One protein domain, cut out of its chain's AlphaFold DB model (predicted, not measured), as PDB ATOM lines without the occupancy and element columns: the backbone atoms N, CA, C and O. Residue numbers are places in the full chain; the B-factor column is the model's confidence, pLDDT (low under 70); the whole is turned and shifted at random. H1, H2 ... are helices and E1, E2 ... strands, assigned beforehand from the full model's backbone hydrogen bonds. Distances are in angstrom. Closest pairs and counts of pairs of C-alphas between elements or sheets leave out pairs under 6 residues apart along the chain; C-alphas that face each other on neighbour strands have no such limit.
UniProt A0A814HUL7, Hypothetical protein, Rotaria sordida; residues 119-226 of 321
ATOM      1  N   GLN A 119     134.966 162.643 134.015       76.38
ATOM      2  CA  GLN A 119     134.250 163.868 134.349       76.38
ATOM      3  C   GLN A 119     132.764 163.783 133.978       76.38
ATOM      4  O   GLN A 119     131.921 164.340 134.681       76.38
ATOM      5  N   TRP A 120     132.413 163.031 132.929       82.31
ATOM      6  CA  TRP A 120     131.014 162.829 132.546       82.31
ATOM      7  C   TRP A 120     130.242 162.040 133.610       82.31
ATOM      8  O   TRP A 120     129.049 162.284 133.786       82.31
ATOM      9  N   ARG A 121     130.896 161.152 134.380       82.19
ATOM     10  CA  ARG A 121     130.223 160.434 135.476       82.19
ATOM     11  C   ARG A 121     129.850 161.377 136.601       82.19
ATOM     12  O   ARG A 121     128.745 161.273 137.123       82.19
ATOM     13  N   ILE A 122     130.737 162.316 136.926       83.62
ATOM     14  CA  ILE A 122     130.461 163.367 137.912       83.62
ATOM     15  C   ILE A 122     129.285 164.222 137.428       83.62
ATOM     16  O   ILE A 122     128.350 164.471 138.187       83.62
ATOM     17  N   PHE A 123     129.285 164.608 136.146       89.06
ATOM     18  CA  PHE A 123     128.174 165.341 135.540       89.06
ATOM     19  C   PHE A 123     126.847 164.576 135.672       89.06
ATOM     20  O   PHE A 123     125.882 165.126 136.205       89.06
ATOM     21  N   VAL A 124     126.816 163.299 135.274       90.50
ATOM     22  CA  VAL A 124     125.634 162.427 135.377       90.50
ATOM     23  C   VAL A 124     125.143 162.332 136.820       90.50
ATOM     24  O   VAL A 124     123.985 162.634 137.094       90.50
ATOM     25  N   GLN A 125     126.026 161.987 137.757       88.31
ATOM     26  CA  GLN A 125     125.681 161.801 139.172       88.31
ATOM     27  C   GLN A 125     125.177 163.087 139.841       88.31
ATOM     28  O   GLN A 125     124.365 163.020 140.763       88.31
ATOM     29  N   SER A 126     125.625 164.257 139.376       90.50
ATOM     30  CA  SER A 126     125.162 165.553 139.889       90.50
ATOM     31  C   SER A 126     123.752 165.942 139.423       90.50
ATOM     32  O   SER A 126     123.117 166.799 140.034       90.50
ATOM     33  N   ARG A 127     123.258 165.332 138.338       92.44
ATOM     34  CA  ARG A 127     122.011 165.711 137.649       92.44
ATOM     35  C   ARG A 127     120.938 164.623 137.710       92.44
ATOM     36  O   ARG A 127     119.755 164.938 137.617       92.44
ATOM     37  N   GLU A 128     121.334 163.363 137.863       91.81
ATOM     38  CA  GLU A 128     120.435 162.217 137.972       91.81
ATOM     39  C   GLU A 128     120.970 161.211 139.002       91.81
ATOM     40  O   GLU A 128     121.994 160.553 138.802       91.81
ATOM     41  N   GLN A 129     120.243 161.076 140.115       88.06
ATOM     42  CA  GLN A 129     120.512 160.057 141.126       88.06
ATOM     43  C   GLN A 129     119.649 158.823 140.870       88.06
ATOM     44  O   GLN A 129     118.508 158.735 141.321       88.06
ATOM     45  N   HIS A 130     120.201 157.864 140.129       90.69
ATOM     46  CA  HIS A 130     119.538 156.591 139.866       90.69
ATOM     47  C   HIS A 130     119.784 155.594 141.002       90.69
ATOM     48  O   HIS A 130     120.934 155.261 141.301       90.69
ATOM     49  N   SER A 131     118.700 155.086 141.591       90.88
ATOM     50  CA  SER A 131     118.733 154.082 142.656       90.88
ATOM     51  C   SER A 131     118.297 152.715 142.143       90.88
ATOM     52  O   SER A 131     117.264 152.593 141.491       90.88
ATOM     53  N   CYS A 132     119.052 151.685 142.520       91.00
ATOM     54  CA  CYS A 132     118.703 150.287 142.271       91.00
ATOM     55  C   CYS A 132     117.916 149.648 143.425       91.00
ATOM     56  O   CYS A 132     117.657 148.447 143.409       91.00
ATOM     57  N   ALA A 133     117.528 150.425 144.443       90.50
ATOM     58  CA  ALA A 133     116.729 149.914 145.551       90.50
ATOM     59  C   ALA A 133     115.358 149.433 145.043       90.50
ATOM     60  O   ALA A 133     114.589 150.208 144.475       90.50
ATOM     61  N   GLY A 134     115.067 148.144 145.235       84.81
ATOM     62  CA  GLY A 134     113.833 147.514 144.751       84.81
ATOM     63  C   GLY A 134     113.780 147.288 143.234       84.81
ATOM     64  O   GLY A 134     112.739 146.880 142.726       84.81
ATOM     65  N   GLN A 135     114.878 147.542 142.518       84.56
ATOM     66  CA  GLN A 135     115.007 147.278 141.087       84.56
ATOM     67  C   GLN A 135     115.604 145.885 140.853       84.56
ATOM     68  O   GLN A 135     116.375 145.378 141.668       84.56
ATOM     69  N   GLN A 136     115.245 145.257 139.734       85.38
ATOM     70  CA  GLN A 136     115.817 143.974 139.318       85.38
ATOM     71  C   GLN A 136     117.214 144.164 138.705       85.38
ATOM     72  O   GLN A 136     117.568 145.251 138.241       85.38
ATOM     73  N   GLU A 137     117.995 143.088 138.640       83.00
ATOM     74  CA  GLU A 137     119.227 143.041 137.846       83.00
ATOM     75  C   GLU A 137     118.929 143.385 136.382       83.00
ATOM     76  O   GLU A 137     118.070 142.765 135.750       83.00
ATOM     77  N   GLY A 138     119.632 144.371 135.823       79.88
ATOM     78  CA  GLY A 138     119.373 144.778 134.445       79.88
ATOM     79  C   GLY A 138     119.818 146.186 134.103       79.88
ATOM     80  O   GLY A 138     120.564 146.831 134.844       79.88
ATOM     81  N   PHE A 139     119.361 146.642 132.938       89.88
ATOM     82  CA  PHE A 139     119.730 147.931 132.376       89.88
ATOM     83  C   PHE A 139     118.536 148.871 132.330       89.88
ATOM     84  O   PHE A 139     117.452 148.507 131.871       89.88
ATOM     85  N   TYR A 140     118.772 150.100 132.769       91.19
ATOM     86  CA  TYR A 140     117.752 151.109 132.972       91.19
ATOM     87  C   TYR A 140     118.068 152.350 132.139       91.19
ATOM     88  O   TYR A 140     119.226 152.767 132.058       91.19
ATOM     89  N   PRO A 141     117.060 152.949 131.496       92.25
ATOM     90  CA  PRO A 141     117.245 154.182 130.753       92.25
ATOM     91  C   PRO A 141     117.553 155.354 131.688       92.25
ATOM     92  O   PRO A 141     117.125 155.388 132.840       92.25
ATOM     93  N   SER A 142     118.296 156.319 131.160       93.31
ATOM     94  CA  SER A 142     118.597 157.594 131.810       93.31
ATOM     95  C   SER A 142     117.783 158.729 131.179       93.31
ATOM     96  O   SER A 142     117.218 158.589 130.085       93.31
ATOM     97  N   ARG A 143     117.772 159.900 131.827       93.19
ATOM     98  CA  ARG A 143     117.304 161.164 131.236       93.19
ATOM     99  C   ARG A 143     118.105 161.644 130.015       93.19
ATOM    100  O   ARG A 143     117.693 162.631 129.403       93.19
ATOM    101  N   TRP A 144     119.216 160.992 129.664       95.12
ATOM    102  CA  TRP A 144     119.933 161.226 128.406       95.12
ATOM    103  C   TRP A 144     119.860 160.001 127.498       95.12
ATOM    104  O   TRP A 144     120.076 158.873 127.932       95.12
ATOM    105  N   CYS A 145     119.620 160.215 126.206       95.12
ATOM    106  CA  CYS A 145     119.418 159.128 125.249       95.12
ATOM    107  C   CYS A 145     120.686 158.331 124.921       95.12
ATOM    108  O   CYS A 145     120.616 157.233 124.378       95.12
ATOM    109  N   ASN A 146     121.851 158.858 125.289       92.12
ATOM    110  CA  ASN A 146     123.143 158.197 125.161       92.12
ATOM    111  C   ASN A 146     123.719 157.720 126.504       92.12
ATOM    112  O   ASN A 146     124.876 157.308 126.537       92.12
ATOM    113  N   VAL A 147     122.934 157.757 127.584       92.19
ATOM    114  CA  VAL A 147     123.314 157.249 128.908       92.19
ATOM    115  C   VAL A 147     122.346 156.149 129.326       92.19
ATOM    116  O   VAL A 147     121.164 156.161 128.985       92.19
ATOM    117  N   PHE A 148     122.847 155.181 130.079       91.94
ATOM    118  CA  PHE A 148     122.027 154.170 130.733       91.94
ATOM    119  C   PHE A 148     122.660 153.752 132.057       91.94
ATOM    120  O   PHE A 148     123.856 153.949 132.281       91.94
ATOM    121  N   TYR A 149     121.858 153.167 132.935       90.69
ATOM    122  CA  TYR A 149     122.315 152.591 134.191       90.69
ATOM    123  C   TYR A 149     122.300 151.073 134.120       90.69
ATOM    124  O   TYR A 149     121.475 150.479 133.430       90.69
ATOM    125  N   ARG A 150     123.196 150.441 134.871       86.75
ATOM    126  CA  ARG A 150     123.115 149.023 135.210       86.75
ATOM    127  C   ARG A 150     122.906 148.899 136.709       86.75
ATOM    128  O   ARG A 150     123.681 149.476 137.475       86.75
ATOM    129  N   CYS A 151     121.905 148.122 137.096       85.38
ATOM    130  CA  CYS A 151     121.757 147.644 138.460       85.38
ATOM    131  C   CYS A 151     122.408 146.273 138.580       85.38
ATOM    132  O   CYS A 151     122.073 145.376 137.806       85.38
ATOM    133  N   SER A 152     123.359 146.169 139.512       83.50
ATOM    134  CA  SER A 152     124.039 144.927 139.882       83.50
ATOM    135  C   SER A 152     124.260 144.886 141.381       83.50
ATOM    136  O   SER A 152     124.913 145.779 141.914       83.50
ATOM    137  N   ASP A 153     123.716 143.880 142.055       83.31
ATOM    138  CA  ASP A 153     123.827 143.673 143.502       83.31
ATOM    139  C   ASP A 153     123.353 144.900 144.305       83.31
ATOM    140  O   ASP A 153     123.956 145.313 145.294       83.31
ATOM    141  N   GLY A 154     122.290 145.553 143.822       80.06
ATOM    142  CA  GLY A 154     121.765 146.797 144.398       80.06
ATOM    143  C   GLY A 154     122.629 148.041 144.137       80.06
ATOM    144  O   GLY A 154     122.274 149.134 144.581       80.06
ATOM    145  N   VAL A 155     123.730 147.915 143.390       81.12
ATOM    146  CA  VAL A 155     124.616 149.023 143.017       81.12
ATOM    147  C   VAL A 155     124.255 149.551 141.631       81.12
ATOM    148  O   VAL A 155     124.231 148.812 140.648       81.12
ATOM    149  N   SER A 156     124.032 150.863 141.556       86.44
ATOM    150  CA  SER A 156     123.813 151.599 140.310       86.44
ATOM    151  C   SER A 156     125.136 152.064 139.712       86.44
ATOM    152  O   SER A 156     125.937 152.724 140.380       86.44
ATOM    153  N   ARG A 157     125.365 151.754 138.434       84.75
ATOM    154  CA  ARG A 157     126.487 152.295 137.654       84.75
ATOM    155  C   ARG A 157     125.974 152.932 136.371       84.75
ATOM    156  O   ARG A 157     125.222 152.299 135.639       84.75
ATOM    157  N   ALA A 158     126.391 154.169 136.110       85.44
ATOM    158  CA  ALA A 158     126.084 154.878 134.873       85.44
ATOM    159  C   ALA A 158     127.074 154.503 133.768       85.44
ATOM    160  O   ALA A 158     128.265 154.329 134.032       85.44
ATOM    161  N   PHE A 159     126.585 154.465 132.536       86.50
ATOM    162  CA  PHE A 159     127.345 154.176 131.329       86.50
ATOM    163  C   PHE A 159     126.980 155.173 130.239       86.50
ATOM    164  O   PHE A 159     125.805 155.441 129.998       86.50
ATOM    165  N   LEU A 160     127.999 155.694 129.564       83.06
ATOM    166  CA  LEU A 160     127.863 156.567 128.408       83.06
ATOM    167  C   LEU A 160     128.156 155.742 127.151       83.06
ATOM    168  O   LEU A 160     129.185 155.072 127.068       83.06
ATOM    169  N   CYS A 161     127.249 155.775 126.177       82.62
ATOM    170  CA  CYS A 161     127.396 155.013 124.940       82.62
ATOM    171  C   CYS A 161     128.663 155.417 124.153       82.62
ATOM    172  O   CYS A 161     129.163 156.524 124.329       82.62
ATOM    173  N   PRO A 162     129.219 154.572 123.272       77.56
ATOM    174  CA  PRO A 162     130.480 154.879 122.586       77.56
ATOM    175  C   PRO A 162     130.414 156.085 121.634       77.56
ATOM    176  O   PRO A 162     129.419 156.280 120.928       77.56
ATOM    177  N   LEU A 163     131.495 156.875 121.593       73.75
ATOM    178  CA  LEU A 163     131.703 157.934 120.596       73.75
ATOM    179  C   LEU A 163     132.104 157.298 119.258       73.75
ATOM    180  O   LEU A 163     132.900 156.364 119.231       73.75
ATOM    181  N   GLN A 164     131.546 157.790 118.156       68.00
ATOM    182  CA  GLN A 164     131.835 157.299 116.810       68.00
ATOM    183  C   GLN A 164     133.019 158.049 116.178       68.00
ATOM    184  O   GLN A 164     133.267 159.213 116.486       68.00
ATOM    185  N   GLN A 165     133.710 157.397 115.235       54.31
ATOM    186  CA  GLN A 165     134.853 157.970 114.499       54.31
ATOM    187  C   GLN A 165     134.477 159.215 113.670       54.31
ATOM    188  O   GLN A 165     135.300 160.101 113.477       54.31
ATOM    189  N   GLY A 166     133.224 159.306 113.206       58.22
ATOM    190  CA  GLY A 166     132.689 160.464 112.474       58.22
ATOM    191  C   GLY A 166     132.156 161.593 113.363       58.22
ATOM    192  O   GLY A 166     131.556 162.535 112.853       58.22
ATOM    193  N   GLY A 167     132.344 161.495 114.683       66.88
ATOM    194  CA  GLY A 167     131.685 162.357 115.657       66.88
ATOM    195  C   GLY A 167     130.284 161.861 116.028       66.88
ATOM    196  O   GLY A 167     129.697 161.005 115.368       66.88
ATOM    197  N   GLY A 168     129.755 162.387 117.133       72.38
ATOM    198  CA  GLY A 168     128.480 161.935 117.689       72.38
ATOM    199  C   GLY A 168     128.582 160.597 118.426       72.38
ATOM    200  O   GLY A 168     129.529 159.824 118.278       72.38
ATOM    201  N   ARG A 169     127.608 160.341 119.298       82.56
ATOM    202  CA  ARG A 169     127.607 159.199 120.214       82.56
ATOM    203  C   ARG A 169     126.422 158.292 119.915       82.56
ATOM    204  O   ARG A 169     125.337 158.794 119.626       82.56
ATOM    205  N   LEU A 170     126.629 156.980 120.018       86.38
ATOM    206  CA  LEU A 170     125.539 156.007 119.922       86.38
ATOM    207  C   LEU A 170     124.507 156.242 121.027       86.38
ATOM    208  O   LEU A 170     124.801 156.868 122.049       86.38
ATOM    209  N   TRP A 171     123.294 155.747 120.815       89.62
ATOM    210  CA  TRP A 171     122.193 155.880 121.761       89.62
ATOM    211  C   TRP A 171     121.863 154.550 122.397       89.62
ATOM    212  O   TRP A 171     121.949 153.499 121.771       89.62
ATOM    213  N   TRP A 172     121.448 154.609 123.652       91.81
ATOM    214  CA  TRP A 172     120.962 153.444 124.356       91.81
ATOM    215  C   TRP A 172     119.680 152.938 123.693       91.81
ATOM    216  O   TRP A 172     118.732 153.701 123.521       91.81
ATOM    217  N   VAL A 173     119.607 151.647 123.360       86.38
ATOM    218  CA  VAL A 173     118.428 151.062 122.694       86.38
ATOM    219  C   VAL A 173     117.130 151.313 123.468       86.38
ATOM    220  O   VAL A 173     116.083 151.536 122.864       86.38
ATOM    221  N   GLY A 174     117.196 151.350 124.802       88.69
ATOM    222  CA  GLY A 174     116.063 151.591 125.695       88.69
ATOM    223  C   GLY A 174     115.745 153.066 125.972       88.69
ATOM    224  O   GLY A 174     114.910 153.323 126.839       88.69
ATOM    225  N   HIS A 175     116.388 154.029 125.297       91.94
ATOM    226  CA  HIS A 175     116.219 155.462 125.579       91.94
ATOM    227  C   HIS A 175     114.758 155.931 125.525       91.94
ATOM    228  O   HIS A 175     113.948 155.382 124.782       91.94
ATOM    229  N   GLY A 176     114.397 156.919 126.347       85.31
ATOM    230  CA  GLY A 176     113.038 157.473 126.359       85.31
ATOM    231  C   GLY A 176     111.937 156.482 126.764       85.31
ATOM    232  O   GLY A 176     110.757 156.770 126.573       85.31
ATOM    233  N   SER A 177     112.296 155.306 127.291       84.94
ATOM    234  CA  SER A 177     111.361 154.345 127.881       84.94
ATOM    235  C   SER A 177     111.491 154.321 129.403       84.94
ATOM    236  O   SER A 177     112.422 154.893 129.959       84.94
ATOM    237  N   SER A 178     110.568 153.642 130.080       82.25
ATOM    238  CA  SER A 178     110.693 153.292 131.506       82.25
ATOM    239  C   SER A 178     110.893 151.787 131.706       82.25
ATOM    240  O   SER A 178     110.746 151.284 132.813       82.25
ATOM    241  N   GLN A 179     111.162 151.056 130.622       82.44
ATOM    242  CA  GLN A 179     111.226 149.600 130.624       82.44
ATOM    243  C   GLN A 179     112.652 149.128 130.900       82.44
ATOM    244  O   GLN A 179     113.618 149.701 130.389       82.44
ATOM    245  N   VAL A 180     112.768 148.057 131.683       85.12
ATOM    246  CA  VAL A 180     114.047 147.387 131.937       85.12
ATOM    247  C   VAL A 180     114.470 146.639 130.681       85.12
ATOM    248  O   VAL A 180     113.679 145.910 130.080       85.12
ATOM    249  N   VAL A 181     115.729 146.798 130.286       81.31
ATOM    250  CA  VAL A 181     116.321 146.052 129.175       81.31
ATOM    251  C   VAL A 181     117.170 144.923 129.747       81.31
ATOM    252  O   VAL A 181     117.984 145.121 130.651       81.31
ATOM    253  N   THR A 182     116.979 143.718 129.216       75.94
ATOM    254  CA  THR A 182     117.758 142.543 129.617       75.94
ATOM    255  C   THR A 182     119.193 142.638 129.105       75.94
ATOM    256  O   THR A 182     119.473 143.298 128.106       75.94
ATOM    257  N   GLN A 183     120.110 141.900 129.730       70.19
ATOM    258  CA  GLN A 183     121.507 141.819 129.289       70.19
ATOM    259  C   GLN A 183     121.663 141.410 127.815       70.19
ATOM    260  O   GLN A 183     122.572 141.890 127.146       70.19
ATOM    261  N   ALA A 184     120.783 140.547 127.300       64.94
ATOM    262  CA  ALA A 184     120.845 140.082 125.914       64.94
ATOM    263  C   ALA A 184     120.404 141.149 124.896       64.94
ATOM    264  O   ALA A 184     120.857 141.129 123.754       64.94
ATOM    265  N   ALA A 185     119.531 142.070 125.310       72.69
ATOM    266  CA  ALA A 185     119.028 143.162 124.479       72.69
ATOM    267  C   ALA A 185     119.792 144.479 124.698       72.69
ATOM    268  O   ALA A 185     119.611 145.419 123.931       72.69
ATOM    269  N   ALA A 186     120.635 144.558 125.728       77.25
ATOM    270  CA  ALA A 186     121.387 145.747 126.094       77.25
ATOM    271  C   ALA A 186     122.430 146.114 125.031       77.25
ATOM    272  O   ALA A 186     123.442 145.432 124.875       77.25
ATOM    273  N   MET A 187     122.205 147.212 124.310       81.25
ATOM    274  CA  MET A 187     123.146 147.708 123.305       81.25
ATOM    275  C   MET A 187     123.001 149.211 123.055       81.25
ATOM    276  O   MET A 187     121.942 149.803 123.271       81.25
ATOM    277  N   CYS A 188     124.085 149.819 122.574       84.31
ATOM    278  CA  CYS A 188     124.088 151.184 122.065       84.31
ATOM    279  C   CYS A 188     124.034 151.144 120.538       84.31
ATOM    280  O   CYS A 188     124.958 150.631 119.927       84.31
ATOM    281  N   ILE A 189     122.998 151.685 119.922       80.25
ATOM    282  CA  ILE A 189     122.788 151.629 118.471       80.25
ATOM    283  C   ILE A 189     122.849 153.023 117.860       80.25
ATOM    284  O   ILE A 189     122.867 154.028 118.580       80.25
ATOM    285  N   TYR A 190     122.896 153.103 116.530       84.62
ATOM    286  CA  TYR A 190     122.810 154.393 115.856       84.62
ATOM    287  C   TYR A 190     121.494 155.089 116.231       84.62
ATOM    288  O   TYR A 190     120.451 154.432 116.250       84.62
ATOM    289  N   PRO A 191     121.512 156.402 116.523       89.12
ATOM    290  CA  PRO A 191     120.324 157.162 116.907       89.12
ATOM    291  C   PRO A 191     119.102 156.886 116.027       89.12
ATOM    292  O   PRO A 191     118.013 156.642 116.535       89.12
ATOM    293  N   CYS A 192     119.287 156.846 114.712       84.38
ATOM    294  CA  CYS A 192     118.210 156.579 113.769       84.38
ATOM    295  C   CYS A 192     117.765 155.106 113.701       84.38
ATOM    296  O   CYS A 192     116.590 154.848 113.451       84.38
ATOM    297  N   ASP A 193     118.650 154.142 113.991       85.69
ATOM    298  CA  ASP A 193     118.289 152.719 114.082       85.69
ATOM    299  C   ASP A 193     117.391 152.446 115.304       85.69
ATOM    300  O   ASP A 193     116.724 151.416 115.371       85.69
ATOM    301  N   THR A 194     117.303 153.387 116.257       84.69
ATOM    302  CA  THR A 194     116.340 153.291 117.367       84.69
ATOM    303  C   THR A 194     114.885 153.419 116.905       84.69
ATOM    304  O   THR A 194     113.980 153.054 117.654       84.69
ATOM    305  N   GLY A 195     114.638 153.971 115.710       83.25
ATOM    306  CA  GLY A 195     113.294 154.217 115.182       83.25
ATOM    307  C   GLY A 195     112.482 155.256 115.965       83.25
ATOM    308  O   GLY A 195     111.294 155.427 115.698       83.25
ATOM    309  N   ARG A 196     113.095 155.946 116.939       87.81
ATOM    310  CA  ARG A 196     112.437 156.947 117.785       87.81
ATOM    311  C   ARG A 196     113.378 158.098 118.132       87.81
ATOM    312  O   ARG A 196     114.526 157.893 118.514       87.81
ATOM    313  N   GLN A 197     112.871 159.325 118.043       90.62
ATOM    314  CA  GLN A 197     113.609 160.510 118.478       90.62
ATOM    315  C   GLN A 197     113.818 160.503 119.996       90.62
ATOM    316  O   GLN A 197     113.087 159.847 120.741       90.62
ATOM    317  N   CYS A 198     114.820 161.250 120.455       92.06
ATOM    318  CA  CYS A 198     115.104 161.384 121.876       92.06
ATOM    319  C   CYS A 198     113.983 162.170 122.566       92.06
ATOM    320  O   CYS A 198     113.892 163.386 122.419       92.06
ATOM    321  N   SER A 199     113.133 161.473 123.320       88.12
ATOM    322  CA  SER A 199     112.066 162.080 124.128       88.12
ATOM    323  C   SER A 199     112.539 162.499 125.522       88.12
ATOM    324  O   SER A 199     111.788 163.128 126.270       88.12
ATOM    325  N   SER A 200     113.769 162.145 125.900       87.69
ATOM    326  CA  SER A 200     114.289 162.425 127.231       87.69
ATOM    327  C   SER A 200     114.574 163.916 127.428       87.69
ATOM    328  O   SER A 200     115.174 164.572 126.577       87.69
ATOM    329  N   ALA A 201     114.204 164.448 128.596       84.88
ATOM    330  CA  ALA A 201     114.331 165.872 128.906       84.88
ATOM    331  C   ALA A 201     115.773 166.403 128.792       84.88
ATOM    332  O   ALA A 201     115.959 167.546 128.379       84.88
ATOM    333  N   GLY A 202     116.782 165.583 129.115       90.69
ATOM    334  CA  GLY A 202     118.196 165.948 129.001       90.69
ATOM    335  C   GLY A 202     118.752 165.884 127.574       90.69
ATOM    336  O   GLY A 202     119.882 166.306 127.342       90.69
ATOM    337  N   GLY A 203     118.004 165.364 126.596       94.62
ATOM    338  CA  GLY A 203     118.533 165.137 125.254       94.62
ATOM    339  C   GLY A 203     119.692 164.139 125.288       94.62
ATOM    340  O   GLY A 203     119.522 162.991 125.694       94.62
ATOM    341  N   ILE A 204     120.884 164.578 124.890       94.12
ATOM    342  CA  ILE A 204     122.120 163.792 124.989       94.12
ATOM    343  C   ILE A 204     123.193 164.529 125.782       94.12
ATOM    344  O   ILE A 204     123.226 165.759 125.791       94.12
ATOM    345  N   ILE A 205     124.114 163.770 126.377       92.06
ATOM    346  CA  ILE A 205     125.378 164.321 126.865       92.06
ATOM    347  C   ILE A 205     126.312 164.575 125.684       92.06
ATOM    348  O   ILE A 205     126.599 163.664 124.900       92.06
ATOM    349  N   VAL A 206     126.811 165.802 125.597       88.00
ATOM    350  CA  VAL A 206     127.875 166.220 124.690       88.00
ATOM    351  C   VAL A 206     129.141 166.387 125.517       88.00
ATOM    352  O   VAL A 206     129.155 167.123 126.501       88.00
ATOM    353  N   ASP A 207     130.194 165.678 125.124       82.56
ATOM    354  CA  ASP A 207     131.507 165.752 125.754       82.56
ATOM    355  C   ASP A 207     132.525 166.189 124.702       82.56
ATOM    356  O   ASP A 207     132.806 165.451 123.756       82.56
ATOM    357  N   ASN A 208     133.039 167.408 124.867       73.81
ATOM    358  CA  ASN A 208     134.045 168.005 123.989       73.81
ATOM    359  C   ASN A 208     135.463 167.899 124.586       73.81
ATOM    360  O   ASN A 208     136.339 168.695 124.246       73.81
ATOM    361  N   GLY A 209     135.686 166.991 125.541       67.25
ATOM    362  CA  GLY A 209     136.966 166.763 126.220       67.25
ATOM    363  C   GLY A 209     137.267 167.744 127.358       67.25
ATOM    364  O   GLY A 209     137.879 167.352 128.345       67.25
ATOM    365  N   ASN A 210     136.792 168.991 127.257       68.12
ATOM    366  CA  ASN A 210     136.996 170.035 128.276       68.12
ATOM    367  C   ASN A 210     135.702 170.537 128.926       68.12
ATOM    368  O   ASN A 210     135.751 171.209 129.954       68.12
ATOM    369  N   GLN A 211     134.553 170.282 128.303       79.50
ATOM    370  CA  GLN A 211     133.244 170.741 128.755       79.50
ATOM    371  C   GLN A 211     132.224 169.646 128.472       79.50
ATOM    372  O   GLN A 211     132.148 169.141 127.349       79.50
ATOM    373  N   ILE A 212     131.447 169.319 129.500       88.06
ATOM    374  CA  ILE A 212     130.361 168.349 129.430       88.06
ATOM    375  C   ILE A 212     129.056 169.103 129.630       88.06
ATOM    376  O   ILE A 212     128.888 169.830 130.612       88.06
ATOM    377  N   SER A 213     128.140 168.943 128.686       90.88
ATOM    378  CA  SER A 213     126.833 169.587 128.708       90.88
ATOM    379  C   SER A 213     125.744 168.630 128.241       90.88
ATOM    380  O   SER A 213     126.013 167.607 127.613       90.88
ATOM    381  N   GLU A 214     124.496 168.960 128.564       93.81
ATOM    382  CA  GLU A 214     123.323 168.279 128.020       93.81
ATOM    383  C   GLU A 214     122.669 169.149 126.937       93.81
ATOM    384  O   GLU A 214     122.677 170.379 127.040       93.81
ATOM    385  N   SER A 215     122.138 168.542 125.872       93.88
ATOM    386  CA  SER A 215     121.507 169.290 124.776       93.88
ATOM    387  C   SER A 215     120.459 168.474 124.019       93.88
ATOM    388  O   SER A 215     120.753 167.412 123.462       93.88
ATOM    389  N   GLN A 216     119.236 169.011 123.932       93.56
ATOM    390  CA  GLN A 216     118.180 168.468 123.068       93.56
ATOM    391  C   GLN A 216     118.436 168.754 121.585       93.56
ATOM    392  O   GLN A 216     118.259 167.866 120.754       93.56
ATOM    393  N   GLN A 217     118.923 169.950 121.239       92.31
ATOM    394  CA  GLN A 217     119.286 170.277 119.856       92.31
ATOM    395  C   GLN A 217     120.362 169.329 119.310       92.31
ATOM    396  O   GLN A 217     120.278 168.889 118.161       92.31
ATOM    397  N   ALA A 218     121.354 168.980 120.136       91.69
ATOM    398  CA  ALA A 218     122.378 168.015 119.755       91.69
ATOM    399  C   ALA A 218     121.791 166.610 119.556       91.69
ATOM    400  O   ALA A 218     122.228 165.896 118.657       91.69
ATOM    401  N   ALA A 219     120.776 166.228 120.339       92.62
ATOM    402  CA  ALA A 219     120.077 164.959 120.164       92.62
ATOM    403  C   ALA A 219     119.330 164.907 118.822       92.62
ATOM    404  O   ALA A 219     119.468 163.944 118.072       92.62
ATOM    405  N   GLU A 220     118.600 165.968 118.473       90.81
ATOM    406  CA  GLU A 220     117.893 166.051 117.188       90.81
ATOM    407  C   GLU A 220     118.865 166.026 116.002       90.81
ATOM    408  O   GLU A 220     118.643 165.334 115.008       90.81
ATOM    409  N   THR A 221     119.987 166.736 116.132       89.50
ATOM    410  CA  THR A 221     121.048 166.749 115.117       89.50
ATOM    411  C   THR A 221     121.654 165.357 114.948       89.50
ATOM    412  O   THR A 221     121.743 164.863 113.825       89.50
ATOM    413  N   ALA A 222     121.991 164.690 116.058       88.69
ATOM    414  CA  ALA A 222     122.523 163.333 116.051       88.69
ATOM    415  C   ALA A 222     121.545 162.346 115.401       88.69
ATOM    416  O   ALA A 222     121.972 161.516 114.606       88.69
ATOM    417  N   TYR A 223     120.241 162.461 115.667       89.94
ATOM    418  CA  TYR A 223     119.227 161.618 115.033       89.94
ATOM    419  C   TYR A 223     119.162 161.819 113.514       89.94
ATOM    420  O   TYR A 223     119.213 160.848 112.763       89.94
ATOM    421  N   ARG A 224     119.102 163.075 113.051       86.50
ATOM    422  CA  ARG A 224     118.961 163.406 111.621       86.50
ATOM    423  C   ARG A 224     120.190 163.092 110.780       86.50
ATOM    424  O   ARG A 224     120.046 162.803 109.598       86.50
ATOM    425  N   GLN A 225     121.375 163.218 111.365       83.75
ATOM    426  CA  GLN A 225     122.649 163.055 110.659       83.75
ATOM    427  C   GLN A 225     123.248 161.654 110.816       83.75
ATOM    428  O   GLN A 225     124.288 161.369 110.229       83.75
ATOM    429  N   SER A 226     122.622 160.781 111.609       81.25
ATOM    430  CA  SER A 226     123.082 159.401 111.754       81.25
ATOM    431  C   SER A 226     122.963 158.645 110.439       81.25
ATOM    432  O   SER A 226     121.919 158.693 109.798       81.25
TER     433      SER A 226
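What this domain is: This is residues 119 to 226 of the 321 residues of the protein "Hypothetical protein" of Rotaria sordida (UniProt A0A814HUL7). A small three-stranded sheet, E1, E2 and E3, stands at one end of the domain, and at the other end the hairpin E4 and E5 runs straight into H3, with H1 beside both the sheet and the hairpin. A long loop, residues 161 to 190, makes much of the rest, and short H2 after it packs on H3. The printed part has 108 residues with three named helices and five named strands, in the order H1 E1 E2 E3 H2 E4 E5 H3; under half of the residues are in named elements, and the class is mixed, helices and strands. Both sheets, E1 - E2 - E3 and E4 - E5, are antiparallel. The whole is compact, with a radius of gyration of the C-alphas of 13.1 A and spans of 38 by 30 by 24 A.

How they stand to each other: Start at H1, residues 119 to 127, which only grazes the sheet of E1, residues 138 to 141, E2, residues 147 to 152, and E3, residues 155 to 160; the closest C-alphas of H1 and E3 are those of Arg 121 and Ala 158, 7.0 A apart. These strands form a meander, each the antiparallel neighbour of the one before. Look for N 140 and O 149, 2.8 A apart, in the hairpin E1 and E2, and for N 150 and O 157, 2.9 A apart, in the hairpin E2 and E3. Farther on, H2, residues 191 to 194, touches H3, residues 216 to 225, the closest C-alphas being those of Pro 191 and Tyr 223 at 5.0 A. E4, residues 204 to 207, and E5, residues 212 to 215, are a hairpin with N 206 and O 213 at 2.8 A. The closest C-alphas of H1 and E5 are those of Trp 120 and Ile 212, 6.4 A apart; those of E4 and H3 are Ile 204 and Ala 219, 5.4 A apart. E3 and E4 are only just apart, at 8.3 A. Every O i to N i+4 pair is within hydrogen-bond range in H1 and H3; H2 is too short for such a pair.

Where its parts are: Find C-alpha 119 at (134.250, 163.868, 134.349), where H1 begins its 12.8 A. E1 covers 10.3 A, E2 16.5 A and E3 16.8 A, ending at C-alpha 160 at (127.863, 156.567, 128.408). H2 covers 5.6 A, E4 9.6 A and E5 10.0 A. H3 runs 14.3 A to C-alpha 225 at (122.649, 163.055, 110.659).

The domain as a whole: The C-alphas of Gly 134 and Gly 166, the two farthest apart, are 39.6 A apart. The printed part has no cut. The link from E3 to H2, 30 residues, is long; within it residues 171 to 172 pair antiparallel with residues 188 to 189. The mean pLDDT of the printed part is 85.0, and it is under 70 at residues 164 to 167, 184 and 209 to 210 of this model.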